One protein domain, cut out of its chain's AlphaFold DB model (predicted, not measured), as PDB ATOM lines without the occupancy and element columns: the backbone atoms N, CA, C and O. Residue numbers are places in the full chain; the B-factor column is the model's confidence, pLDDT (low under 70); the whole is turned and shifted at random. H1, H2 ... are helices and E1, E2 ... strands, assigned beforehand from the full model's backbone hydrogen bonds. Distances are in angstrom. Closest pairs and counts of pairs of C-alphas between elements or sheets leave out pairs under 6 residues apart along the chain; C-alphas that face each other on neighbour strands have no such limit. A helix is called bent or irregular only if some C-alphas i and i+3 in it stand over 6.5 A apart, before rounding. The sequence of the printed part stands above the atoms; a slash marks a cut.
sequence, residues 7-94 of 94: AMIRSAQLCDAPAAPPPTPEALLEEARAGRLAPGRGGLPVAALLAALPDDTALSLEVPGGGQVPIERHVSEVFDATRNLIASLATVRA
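AT A GLANCE: This is residues 7 to 94 of the 94 residues of the protein "Sugar phosphate isomerase/epimerase" of Burkholderia gladioli (UniProt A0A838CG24). A long helix, H3, and a short one, H2, lie over the same face of a small two-strand parallel sheet, with H2 nearer E1 and H3 nearer E2, while H1 is set off at one far end of the long axis. The strands E1 and E2 are the elements nearest the middle, and H3 ends toward the end of the long axis away from H1, where the printed part closes at Ala 94. The printed part has 88 residues, with three named helices and two named strands in the order E1, H1, H2, E2, H3, and its class is mostly helix. It is compact, with a radius of gyration of the C-alphas of 13.8 A, and spans 41 by 28 by 22 A.

IN THESE COORDINATES: The printed part begins at Ala 7, and strand E1 covers residues 11 to 14, starting at C-alpha 11 at (179.273, 117.289, 126.298). Helix H1, residues 25 to 35, is 13.6 A from first to last C-alpha; it is neither bent nor irregular, but only just: C-alphas 32 and 35 are 6.1 A apart. Helix H2 covers residues 46 to 52 and begins at C-alpha 46 at (182.173, 124.826, 138.526). Strand E2 covers residues 58 to 61. Helix H3, residues 71 to 92, is the longest at 32.2 A and ends at C-alpha 92 at (197.015, 122.730, 140.768).

HOW THE PARTS SIT: E1 and E2 are parallel neighbours at 24 degrees, with N 12 and O 58 at 2.9 A and N 14 and O 60 at 2.8 A, within hydrogen-bond range. E1, H1, H2 and E2 form a strand-helix-strand unit, two parallel neighbour strands with helices between them in the chain. The closest C-alphas of E1 and H2 are those of Leu 14 and Val 46, 7.9 A apart. The closest C-alphas of E2 and H3 are those of Leu 61 and Val 78, 7.5 A apart. H2 and H3 only just touch, with 3 pairs of C-alphas within 8 A; the closest are those of Ala 47 and Leu 85, 7.2 A. H3 touches H2 with residues 85 to 89 alone, and the two helices run the same way at a steep tilt of 50 degrees. H1 touches no helix and is apart from E2, while E1 and H3 are also apart. In H1, H2 and H3 every O i to N i+4 pair is within hydrogen-bond range.

THE WHOLE: The C-alphas farthest apart are those of Glu 26 and Ala 94, 43.5 A. The printed part has no cut and runs to residue 94, the chain's last residue. The link from H2 to E2 is tight, and the links E1 to H1, H1 to H2 and E2 to H3 are short. The mean pLDDT of the printed part is 93.4, and residues 91 to 94 are under 70.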
ATOM      1  N   ALA A   7     181.420 107.139 129.005       93.00
ATOM      2  CA  ALA A   7     180.931 107.160 127.626       93.00
ATOM      3  C   ALA A   7     179.533 107.791 127.440       93.00
ATOM      4  O   ALA A   7     179.160 108.114 126.311       93.00
ATOM      5  N   MET A   8     178.749 107.963 128.512       95.38
ATOM      6  CA  MET A   8     177.429 108.604 128.454       95.38
ATOM      7  C   MET A   8     177.503 110.133 128.518       95.38
ATOM      8  O   MET A   8     176.538 110.797 128.143       95.38
ATOM      9  N   ILE A   9     178.622 110.706 128.967       95.69
ATOM     10  CA  ILE A   9     178.813 112.156 129.047       95.69
ATOM     11  C   ILE A   9     179.664 112.579 127.855       95.69
ATOM     12  O   ILE A   9     180.874 112.401 127.843       95.69
ATOM     13  N   ARG A  10     179.015 113.120 126.822       95.69
ATOM     14  CA  ARG A  10     179.697 113.562 125.593       95.69
ATOM     15  C   ARG A  10     179.957 115.058 125.550       95.69
ATOM     16  O   ARG A  10     180.883 115.494 124.871       95.69
ATOM     17  N   SER A  11     179.153 115.838 126.265       96.94
ATOM     18  CA  SER A  11     179.273 117.289 126.298       96.94
ATOM     19  C   SER A  11     178.805 117.876 127.622       96.94
ATOM     20  O   SER A  11     177.927 117.314 128.277       96.94
ATOM     21  N   ALA A  12     179.334 119.049 127.959       96.94
ATOM     22  CA  ALA A  12     178.860 119.890 129.050       96.94
ATOM     23  C   ALA A  12     178.679 121.337 128.567       96.94
ATOM     24  O   ALA A  12     179.500 121.869 127.813       96.94
ATOM     25  N   GLN A  13     177.595 121.974 129.008       97.69
ATOM     26  CA  GLN A  13     177.324 123.393 128.791       97.69
ATOM     27  C   GLN A  13     177.596 124.128 130.102       97.69
ATOM     28  O   GLN A  13     176.986 123.825 131.126       97.69
ATOM     29  N   LEU A  14     178.559 125.042 130.090       97.75
ATOM     30  CA  LEU A  14     179.057 125.700 131.287       97.75
ATOM     31  C   LEU A  14     178.482 127.104 131.420       97.75
ATOM     32  O   LEU A  14     178.412 127.878 130.466       97.75
ATOM     33  N   CYS A  15     178.143 127.421 132.656       98.06
ATOM     34  CA  CYS A  15     177.837 128.744 133.157       98.06
ATOM     35  C   CYS A  15     178.188 128.772 134.646       98.06
ATOM     36  O   CYS A  15     178.701 127.793 135.195       98.06
ATOM     37  N   ASP A  16     177.900 129.889 135.289       98.00
ATOM     38  CA  ASP A  16     177.871 130.013 136.738       98.00
ATOM     39  C   ASP A  16     176.588 130.740 137.159       98.00
ATOM     40  O   ASP A  16     175.848 131.263 136.319       98.00
ATOM     41  N   ALA A  17     176.317 130.772 138.454       97.44
ATOM     42  CA  ALA A  17     175.159 131.443 139.034       97.44
ATOM     43  C   ALA A  17     175.458 131.837 140.489       97.44
ATOM     44  O   ALA A  17     176.436 131.351 141.070       97.44
ATOM     45  N   PRO A  18     174.655 132.710 141.112       96.69
ATOM     46  CA  PRO A  18     174.704 132.904 142.556       96.69
ATOM     47  C   PRO A  18     174.634 131.571 143.326       96.69
ATOM     48  O   PRO A  18     173.946 130.637 142.928       96.69
ATOM     49  N   ALA A  19     175.337 131.473 144.460       97.38
ATOM     50  CA  ALA A  19     175.272 130.278 145.314       97.38
ATOM     51  C   ALA A  19     173.893 130.096 145.970       97.38
ATOM     52  O   ALA A  19     173.497 128.977 146.299       97.38
ATOM     53  N   ALA A  20     173.193 131.206 146.219       97.12
ATOM     54  CA  ALA A  20     171.863 131.182 146.798       97.12
ATOM     55  C   ALA A  20     170.851 130.760 145.721       97.12
ATOM     56  O   ALA A  20     170.810 131.394 144.668       97.12
ATOM     57  N   PRO A  21     170.025 129.730 145.971       95.25
ATOM     58  CA  PRO A  21     169.021 129.311 145.007       95.25
ATOM     59  C   PRO A  21     167.945 130.397 144.832       95.25
ATOM     60  O   PRO A  21     167.554 131.028 145.823       95.25
ATOM     61  N   PRO A  22     167.411 130.586 143.611       96.75
ATOM     62  CA  PRO A  22     166.295 131.492 143.378       96.75
ATOM     63  C   PRO A  22     165.080 131.128 144.250       96.75
ATOM     64  O   PRO A  22     164.731 129.950 144.354       96.75
ATOM     65  N   PRO A  23     164.410 132.112 144.881       97.19
ATOM     66  CA  PRO A  23     163.361 131.844 145.866       97.19
ATOM     67  C   PRO A  23     162.026 131.413 145.243       97.19
ATOM     68  O   PRO A  23     161.161 130.903 145.955       97.19
ATOM     69  N   THR A  24     161.834 131.634 143.938       98.38
ATOM     70  CA  THR A  24     160.592 131.314 143.223       98.38
ATOM     71  C   THR A  24     160.873 130.695 141.850       98.38
ATOM     72  O   THR A  24     161.956 130.903 141.291       98.38
ATOM     73  N   PRO A  25     159.908 129.961 141.264       98.12
ATOM     74  CA  PRO A  25     160.019 129.457 139.894       98.12
ATOM     75  C   PRO A  25     160.243 130.559 138.848       98.12
ATOM     76  O   PRO A  25     160.984 130.358 137.888       98.12
ATOM     77  N   GLU A  26     159.636 131.730 139.031       98.00
ATOM     78  CA  GLU A  26     159.799 132.875 138.133       98.00
ATOM     79  C   GLU A  26     161.228 133.421 138.200       98.00
ATOM     80  O   GLU A  26     161.842 133.646 137.158       98.00
ATOM     81  N   ALA A  27     161.783 133.552 139.410       97.38
ATOM     82  CA  ALA A  27     163.167 133.969 139.610       97.38
ATOM     83  C   ALA A  27     164.156 132.938 139.042       97.38
ATOM     84  O   ALA A  27     165.163 133.308 138.445       97.38
ATOM     85  N   LEU A  28     163.846 131.642 139.160       97.19
ATOM     86  CA  LEU A  28     164.630 130.577 138.533       97.19
ATOM     87  C   LEU A  28     164.636 130.705 137.005       97.19
ATOM     88  O   LEU A  28     165.674 130.532 136.366       97.19
ATOM     89  N   LEU A  29     163.482 131.008 136.407       96.19
ATOM     90  CA  LEU A  29     163.370 131.182 134.964       96.19
ATOM     91  C   LEU A  29     164.129 132.420 134.477       96.19
ATOM     92  O   LEU A  29     164.777 132.365 133.430       96.19
ATOM     93  N   GLU A  30     164.044 133.522 135.218       95.19
ATOM     94  CA  GLU A  30     164.780 134.753 134.935       95.19
ATOM     95  C   GLU A  30     166.294 134.518 134.995       95.19
ATOM     96  O   GLU A  30     167.002 134.815 134.028       95.19
ATOM     97  N   GLU A  31     166.781 133.882 136.064       96.19
ATOM     98  CA  GLU A  31     168.191 133.521 136.208       96.19
ATOM     99  C   GLU A  31     168.656 132.633 135.048       96.19
ATOM    100  O   GLU A  31     169.644 132.943 134.379       96.19
ATOM    101  N   ALA A  32     167.904 131.576 134.735       94.81
ATOM    102  CA  ALA A  32     168.257 130.648 133.670       94.81
ATOM    103  C   ALA A  32     168.326 131.313 132.284       94.81
ATOM    104  O   ALA A  32     169.124 130.881 131.449       94.81
ATOM    105  N   ARG A  33     167.498 132.334 132.026       94.19
ATOM    106  CA  ARG A  33     167.381 132.995 130.715       94.19
ATOM    107  C   ARG A  33     168.276 134.210 130.535       94.19
ATOM    108  O   ARG A  33     168.596 134.527 129.393       94.19
ATOM    109  N   ALA A  34     168.612 134.912 131.609       92.62
ATOM    110  CA  ALA A  34     169.312 136.194 131.522       92.62
ATOM    111  C   ALA A  34     170.242 136.496 132.707       92.62
ATOM    112  O   ALA A  34     171.036 137.425 132.604       92.62
ATOM    113  N   GLY A  35     170.156 135.747 133.812       93.69
ATOM    114  CA  GLY A  35     170.923 136.005 135.038       93.69
ATOM    115  C   GLY A  35     172.146 135.109 135.252       93.69
ATOM    116  O   GLY A  35     172.800 135.217 136.287       93.69
ATOM    117  N   ARG A  36     172.473 134.221 134.304       96.06
ATOM    118  CA  ARG A  36     173.680 133.386 134.387       96.06
ATOM    119  C   ARG A  36     174.943 134.242 134.360       96.06
ATOM    120  O   ARG A  36     175.038 135.237 133.649       96.06
ATOM    121  N   LEU A  37     175.947 133.782 135.090       96.44
ATOM    122  CA  LEU A  37     177.255 134.407 135.198       96.44
ATOM    123  C   LEU A  37     178.295 133.626 134.382       96.44
ATOM    124  O   LEU A  37     178.105 132.457 134.033       96.44
ATOM    125  N   ALA A  38     179.418 134.277 134.079       97.19
ATOM    126  CA  ALA A  38     180.557 133.606 133.465       97.19
ATOM    127  C   ALA A  38     181.158 132.553 134.427       97.19
ATOM    128  O   ALA A  38     181.212 132.807 135.634       97.19
ATOM    129  N   PRO A  39     181.652 131.401 133.928       98.19
ATOM    130  CA  PRO A  39     182.292 130.375 134.756       98.19
ATOM    131  C   PRO A  39     183.352 130.934 135.716       98.19
ATOM    132  O   PRO A  39     184.279 131.626 135.294       98.19
ATOM    133  N   GLY A  40     183.220 130.631 137.012       97.00
ATOM    134  CA  GLY A  40     184.132 131.096 138.061       97.00
ATOM    135  C   GLY A  40     183.854 132.518 138.560       97.00
ATOM    136  O   GLY A  40     184.655 133.062 139.322       97.00
ATOM    137  N   ARG A  41     182.755 133.147 138.123       96.88
ATOM    138  CA  ARG A  41     182.291 134.460 138.609       96.88
ATOM    139  C   ARG A  41     181.053 134.374 139.495       96.88
ATOM    140  O   ARG A  41     180.642 135.400 140.031       96.88
ATOM    141  N   GLY A  42     180.469 133.190 139.638       96.69
ATOM    142  CA  GLY A  42     179.366 132.935 140.552       96.69
ATOM    143  C   GLY A  42     179.825 132.208 141.810       96.69
ATOM    144  O   GLY A  42     180.959 132.353 142.268       96.69
ATOM    145  N   GLY A  43     178.899 131.460 142.397       97.38
ATOM    146  CA  GLY A  43     179.106 130.684 143.612       97.38
ATOM    147  C   GLY A  43     178.894 129.183 143.428       97.38
ATOM    148  O   GLY A  43     178.908 128.455 144.421       97.38
ATOM    149  N   LEU A  44     178.689 128.703 142.196       97.62
ATOM    150  CA  LEU A  44     178.565 127.274 141.930       97.62
ATOM    151  C   LEU A  44     179.944 126.590 141.941       97.62
ATOM    152  O   LEU A  44     180.961 127.200 141.601       97.62
ATOM    153  N   PRO A  45     180.019 125.287 142.270       96.50
ATOM    154  CA  PRO A  45     181.278 124.543 142.298       96.50
ATOM    155  C   PRO A  45     181.742 124.126 140.884       96.50
ATOM    156  O   PRO A  45     182.011 122.951 140.627       96.50
ATOM    157  N   VAL A  46     181.854 125.079 139.949       97.38
ATOM    158  CA  VAL A  46     182.173 124.826 138.526       97.38
ATOM    159  C   VAL A  46     183.534 124.138 138.357       97.38
ATOM    160  O   VAL A  46     183.676 123.227 137.546       97.38
ATOM    161  N   ALA A  47     184.521 124.507 139.174       95.62
ATOM    162  CA  ALA A  47     185.831 123.854 139.215       95.62
ATOM    163  C   ALA A  47     185.740 122.349 139.526       95.62
ATOM    164  O   ALA A  47     186.372 121.527 138.862       95.62
ATOM    165  N   ALA A  48     184.927 121.980 140.520       94.88
ATOM    166  CA  ALA A  48     184.733 120.586 140.907       94.88
ATOM    167  C   ALA A  48     183.937 119.812 139.847       94.88
ATOM    168  O   ALA A  48     184.220 118.639 139.611       94.88
ATOM    169  N   LEU A  49     182.978 120.470 139.183       94.88
ATOM    170  CA  LEU A  49     182.277 119.899 138.035       94.88
ATOM    171  C   LEU A  49     183.266 119.565 136.912       94.88
ATOM    172  O   LEU A  49     183.293 118.421 136.473       94.88
ATOM    173  N   LEU A  50     184.105 120.525 136.507       94.69
ATOM    174  CA  LEU A  50     185.136 120.333 135.481       94.69
ATOM    175  C   LEU A  50     186.082 119.178 135.823       94.69
ATOM    176  O   LEU A  50     186.335 118.329 134.978       94.69
ATOM    177  N   ALA A  51     186.554 119.103 137.070       93.00
ATOM    178  CA  ALA A  51     187.443 118.033 137.523       93.00
ATOM    179  C   ALA A  51     186.787 116.638 137.546       93.00
ATOM    180  O   ALA A  51     187.496 115.634 137.603       93.00
ATOM    181  N   ALA A  52     185.451 116.572 137.544       93.62
ATOM    182  CA  ALA A  52     184.681 115.333 137.565       93.62
ATOM    183  C   ALA A  52     184.164 114.901 136.181       93.62
ATOM    184  O   ALA A  52     183.555 113.832 136.082       93.62
ATOM    185  N   LEU A  53     184.342 115.725 135.142       94.12
ATOM    186  CA  LEU A  53     183.995 115.365 133.767       94.12
ATOM    187  C   LEU A  53     185.041 114.397 133.187       94.12
ATOM    188  O   LEU A  53     186.222 114.521 133.512       94.12
ATOM    189  N   PRO A  54     184.636 113.456 132.314       93.94
ATOM    190  CA  PRO A  54     185.579 112.715 131.478       93.94
ATOM    191  C   PRO A  54     186.459 113.653 130.643       93.94
ATOM    192  O   PRO A  54     185.966 114.663 130.132       93.94
ATOM    193  N   ASP A  55     187.730 113.291 130.457       90.56
ATOM    194  CA  ASP A  55     188.722 114.113 129.743       90.56
ATOM    195  C   ASP A  55     188.331 114.414 128.280       90.56
ATOM    196  O   ASP A  55     188.754 115.423 127.719       90.56
ATOM    197  N   ASP A  56     187.511 113.563 127.656       91.88
ATOM    198  CA  ASP A  56     187.029 113.697 126.277       91.88
ATOM    199  C   ASP A  56     185.685 114.443 126.152       91.88
ATOM    200  O   ASP A  56     185.111 114.523 125.061       91.88
ATOM    201  N   THR A  57     185.178 115.018 127.246       95.56
ATOM    202  CA  THR A  57     183.920 115.776 127.233       95.56
ATOM    203  C   THR A  57     184.066 117.067 126.426       95.56
ATOM    204  O   THR A  57     184.865 117.942 126.760       95.56
ATOM    205  N   ALA A  58     183.217 117.259 125.412       96.69
ATOM    206  CA  ALA A  58     183.152 118.520 124.683       96.69
ATOM    207  C   ALA A  58     182.567 119.637 125.565       96.69
ATOM    208  O   ALA A  58     181.437 119.537 126.051       96.69
ATOM    209  N   LEU A  59     183.312 120.724 125.752       96.81
ATOM    210  CA  LEU A  59     182.854 121.873 126.530       96.81
ATOM    211  C   LEU A  59     182.240 122.941 125.624       96.81
ATOM    212  O   LEU A  59     182.777 123.276 124.570       96.81
ATOM    213  N   SER A  60     181.132 123.512 126.078       97.75
ATOM    214  CA  SER A  60     180.488 124.681 125.478       97.75
ATOM    215  C   SER A  60     180.118 125.682 126.570       97.75
ATOM    216  O   SER A  60     180.005 125.307 127.735       97.75
ATOM    217  N   LEU A  61     179.951 126.954 126.208       97.56
ATOM    218  CA  LEU A  61     179.595 128.025 127.140       97.56
ATOM    219  C   LEU A  61     178.158 128.461 126.858       97.56
ATOM    220  O   LEU A  61     177.851 128.898 125.751       97.56
ATOM    221  N   GLU A  62     177.283 128.331 127.850       97.44
ATOM    222  CA  GLU A  62     175.868 128.689 127.749       97.44
ATOM    223  C   GLU A  62     175.545 129.760 128.790       97.44
ATOM    224  O   GLU A  62     174.962 129.505 129.846       97.44
ATOM    225  N   VAL A  63     175.959 130.986 128.483       97.00
ATOM    226  CA  VAL A  63     175.732 132.165 129.321       97.00
ATOM    227  C   VAL A  63     174.932 133.164 128.485       97.00
ATOM    228  O   VAL A  63     175.518 133.853 127.653       97.00
ATOM    229  N   PRO A  64     173.596 133.220 128.603       94.12
ATOM    230  CA  PRO A  64     172.796 134.228 127.917       94.12
ATOM    231  C   PRO A  64     173.121 135.630 128.450       94.12
ATOM    232  O   PRO A  64     173.068 135.854 129.652       94.12
ATOM    233  N   GLY A  65     173.433 136.589 127.573       84.75
ATOM    234  CA  GLY A  65     173.854 137.940 127.989       84.75
ATOM    235  C   GLY A  65     172.728 138.891 128.413       84.75
ATOM    236  O   GLY A  65     172.992 140.058 128.700       84.75
ATOM    237  N   GLY A  66     171.462 138.457 128.371       83.50
ATOM    238  CA  GLY A  66     170.298 139.255 128.792       83.50
ATOM    239  C   GLY A  66     170.063 140.571 128.025       83.50
ATOM    240  O   GLY A  66     169.151 141.317 128.363       83.50
ATOM    241  N   GLY A  67     170.877 140.879 127.008       84.75
ATOM    242  CA  GLY A  67     170.810 142.113 126.218       84.75
ATOM    243  C   GLY A  67     171.306 143.375 126.934       84.75
ATOM    244  O   GLY A  67     171.147 144.466 126.394       84.75
ATOM    245  N   GLN A  68     171.895 143.257 128.128       83.12
ATOM    246  CA  GLN A  68     172.305 144.416 128.939       83.12
ATOM    247  C   GLN A  68     173.736 144.896 128.651       83.12
ATOM    248  O   GLN A  68     174.098 146.023 128.987       83.12
ATOM    249  N   VAL A  69     174.549 144.052 128.014       87.88
ATOM    250  CA  VAL A  69     175.957 144.305 127.681       87.88
ATOM    251  C   VAL A  69     176.161 144.055 126.179       87.88
ATOM    252  O   VAL A  69     175.533 143.137 125.643       87.88
ATOM    253  N   PRO A  70     177.018 144.827 125.474       95.12
ATOM    254  CA  PRO A  70     177.370 144.536 124.083       95.12
ATOM    255  C   PRO A  70     177.847 143.092 123.905       95.12
ATOM    256  O   PRO A  70     178.626 142.587 124.719       95.12
ATOM    257  N   ILE A  71     177.389 142.434 122.838       93.50
ATOM    258  CA  ILE A  71     177.578 140.990 122.653       93.50
ATOM    259  C   ILE A  71     179.055 140.602 122.561       93.50
ATOM    260  O   ILE A  71     179.452 139.574 123.101       93.50
ATOM    261  N   GLU A  72     179.890 141.442 121.954       96.06
ATOM    262  CA  GLU A  72     181.325 141.200 121.823       96.06
ATOM    263  C   GLU A  72     182.000 141.173 123.194       96.06
ATOM    264  O   GLU A  72     182.779 140.268 123.482       96.06
ATOM    265  N   ARG A  73     181.648 142.124 124.070       95.88
ATOM    266  CA  ARG A  73     182.160 142.161 125.444       95.88
ATOM    267  C   ARG A  73     181.700 140.933 126.220       95.88
ATOM    268  O   ARG A  73     182.526 140.291 126.858       95.88
ATOM    269  N   HIS A  74     180.416 140.593 126.126       95.75
ATOM    270  CA  HIS A  74     179.854 139.418 126.792       95.75
ATOM    271  C   HIS A  74     180.585 138.130 126.387       95.75
ATOM    272  O   HIS A  74     181.006 137.349 127.238       95.75
ATOM    273  N   VAL A  75     180.804 137.935 125.084       96.00
ATOM    274  CA  VAL A  75     181.529 136.771 124.557       96.00
ATOM    275  C   VAL A  75     182.978 136.748 125.049       96.00
ATOM    276  O   VAL A  75     183.436 135.699 125.507       96.00
ATOM    277  N   SER A  76     183.690 137.878 124.997       97.25
ATOM    278  CA  SER A  76     185.070 137.970 125.489       97.25
ATOM    279  C   SER A  76     185.172 137.655 126.982       97.25
ATOM    280  O   SER A  76     186.000 136.840 127.377       97.25
ATOM    281  N   GLU A  77     184.299 138.226 127.810       96.56
ATOM    282  CA  GLU A  77     184.308 138.010 129.260       96.56
ATOM    283  C   GLU A  77     184.042 136.547 129.628       96.56
ATOM    284  O   GLU A  77     184.752 135.973 130.459       96.56
ATOM    285  N   VAL A  78     183.051 135.922 128.987       97.56
ATOM    286  CA  VAL A  78     182.705 134.511 129.203       97.56
ATOM    287  C   VAL A  78     183.854 133.592 128.778       97.56
ATOM    288  O   VAL A  78     184.200 132.654 129.505       97.56
ATOM    289  N   PHE A  79     184.484 133.873 127.637       97.56
ATOM    290  CA  PHE A  79     185.629 133.112 127.146       97.56
ATOM    291  C   PHE A  79     186.844 133.235 128.074       97.56
ATOM    292  O   PHE A  79     187.392 132.218 128.512       97.56
ATOM    293  N   ASP A  80     187.232 134.460 128.428       98.25
ATOM    294  CA  ASP A  80     188.412 134.729 129.250       98.25
ATOM    295  C   ASP A  80     188.252 134.174 130.668       98.25
ATOM    296  O   ASP A  80     189.168 133.539 131.195       98.25
ATOM    297  N   ALA A  81     187.077 134.346 131.283       98.00
ATOM    298  CA  ALA A  81     186.786 133.779 132.598       98.00
ATOM    299  C   ALA A  81     186.927 132.249 132.594       98.00
ATOM    300  O   ALA A  81     187.607 131.689 133.458       98.00
ATOM    301  N   THR A  82     186.377 131.583 131.575       97.62
ATOM    302  CA  THR A  82     186.472 130.124 131.442       97.62
ATOM    303  C   THR A  82     187.917 129.675 131.245       97.62
ATOM    304  O   THR A  82     188.367 128.738 131.907       97.62
ATOM    305  N   ARG A  83     188.683 130.342 130.373       97.06
ATOM    306  CA  ARG A  83     190.097 130.003 130.155       97.06
ATOM    307  C   ARG A  83     190.921 130.142 131.425       97.06
ATOM    308  O   ARG A  83     191.725 129.260 131.714       97.06
ATOM    309  N   ASN A  84     190.700 131.209 132.187       96.75
ATOM    310  CA  ASN A  84     191.392 131.437 133.451       96.75
ATOM    311  C   ASN A  84     191.041 130.366 134.493       96.75
ATOM    312  O   ASN A  84     191.932 129.886 135.195       96.75
ATOM    313  N   LEU A  85     189.774 129.946 134.558       95.94
ATOM    314  CA  LEU A  85     189.341 128.851 135.426       95.94
ATOM    315  C   LEU A  85     189.999 127.515 135.042       95.94
ATOM    316  O   LEU A  85     190.497 126.803 135.905       95.94
ATOM    317  N   ILE A  86     190.040 127.174 133.753       94.12
ATOM    318  CA  ILE A  86     190.681 125.932 133.290       94.12
ATOM    319  C   ILE A  86     192.193 125.972 133.553       94.12
ATOM    320  O   ILE A  86     192.768 124.991 134.027       94.12
ATOM    321  N   ALA A  87     192.842 127.108 133.290       94.00
ATOM    322  CA  ALA A  87     194.270 127.278 133.535       94.00
ATOM    323  C   ALA A  87     194.623 127.145 135.026       94.00
ATOM    324  O   ALA A  87     195.628 126.521 135.358       94.00
ATOM    325  N   SER A  88     193.795 127.676 135.933       91.12
ATOM    326  CA  SER A  88     194.045 127.551 137.376       91.12
ATOM    327  C   SER A  88     193.970 126.099 137.858       91.12
ATOM    328  O   SER A  88     194.759 125.702 138.713       91.12
ATOM    329  N   LEU A  89     193.097 125.281 137.262       87.25
ATOM    330  CA  LEU A  89     193.004 123.847 137.549       87.25
ATOM    331  C   LEU A  89     194.211 123.055 137.038       87.25
ATOM    332  O   LEU A  89     194.649 122.116 137.702       87.25
ATOM    333  N   ALA A  90     194.762 123.434 135.882       77.31
ATOM    334  CA  ALA A  90     195.964 122.805 135.339       77.31
ATOM    335  C   ALA A  90     197.187 123.052 136.239       77.31
ATOM    336  O   ALA A  90     197.953 122.128 136.496       77.31
ATOM    337  N   THR A  91     197.320 124.264 136.784       68.31
ATOM    338  CA  THR A  91     198.415 124.631 137.697       68.31
ATOM    339  C   THR A  91     198.364 123.878 139.030       68.31
ATOM    340  O   THR A  91     199.405 123.628 139.621       68.31
ATOM    341  N   VAL A  92     197.178 123.493 139.511       63.75
ATOM    342  CA  VAL A  92     197.015 122.730 140.768       63.75
ATOM    343  C   VAL A  92     197.331 121.236 140.596       63.75
ATOM    344  O   VAL A  92     197.587 120.546 141.579       63.75
ATOM    345  N   ARG A  93     197.295 120.715 139.363       57.53
ATOM    346  CA  ARG A  93     197.514 119.291 139.055       57.53
ATOM    347  C   ARG A  93     198.961 118.934 138.677       57.53
ATOM    348  O   ARG A  93     199.223 117.748 138.482       57.53
ATOM    349  N   ALA A  94     199.851 119.920 138.544       48.59
ATOM    350  CA  ALA A  94     201.280 119.740 138.256       48.59
ATOM    351  C   ALA A  94     202.103 119.666 139.548       48.59
ATOM    352  O   ALA A  94     203.070 118.871 139.569       48.59
TER     353      ALA A  94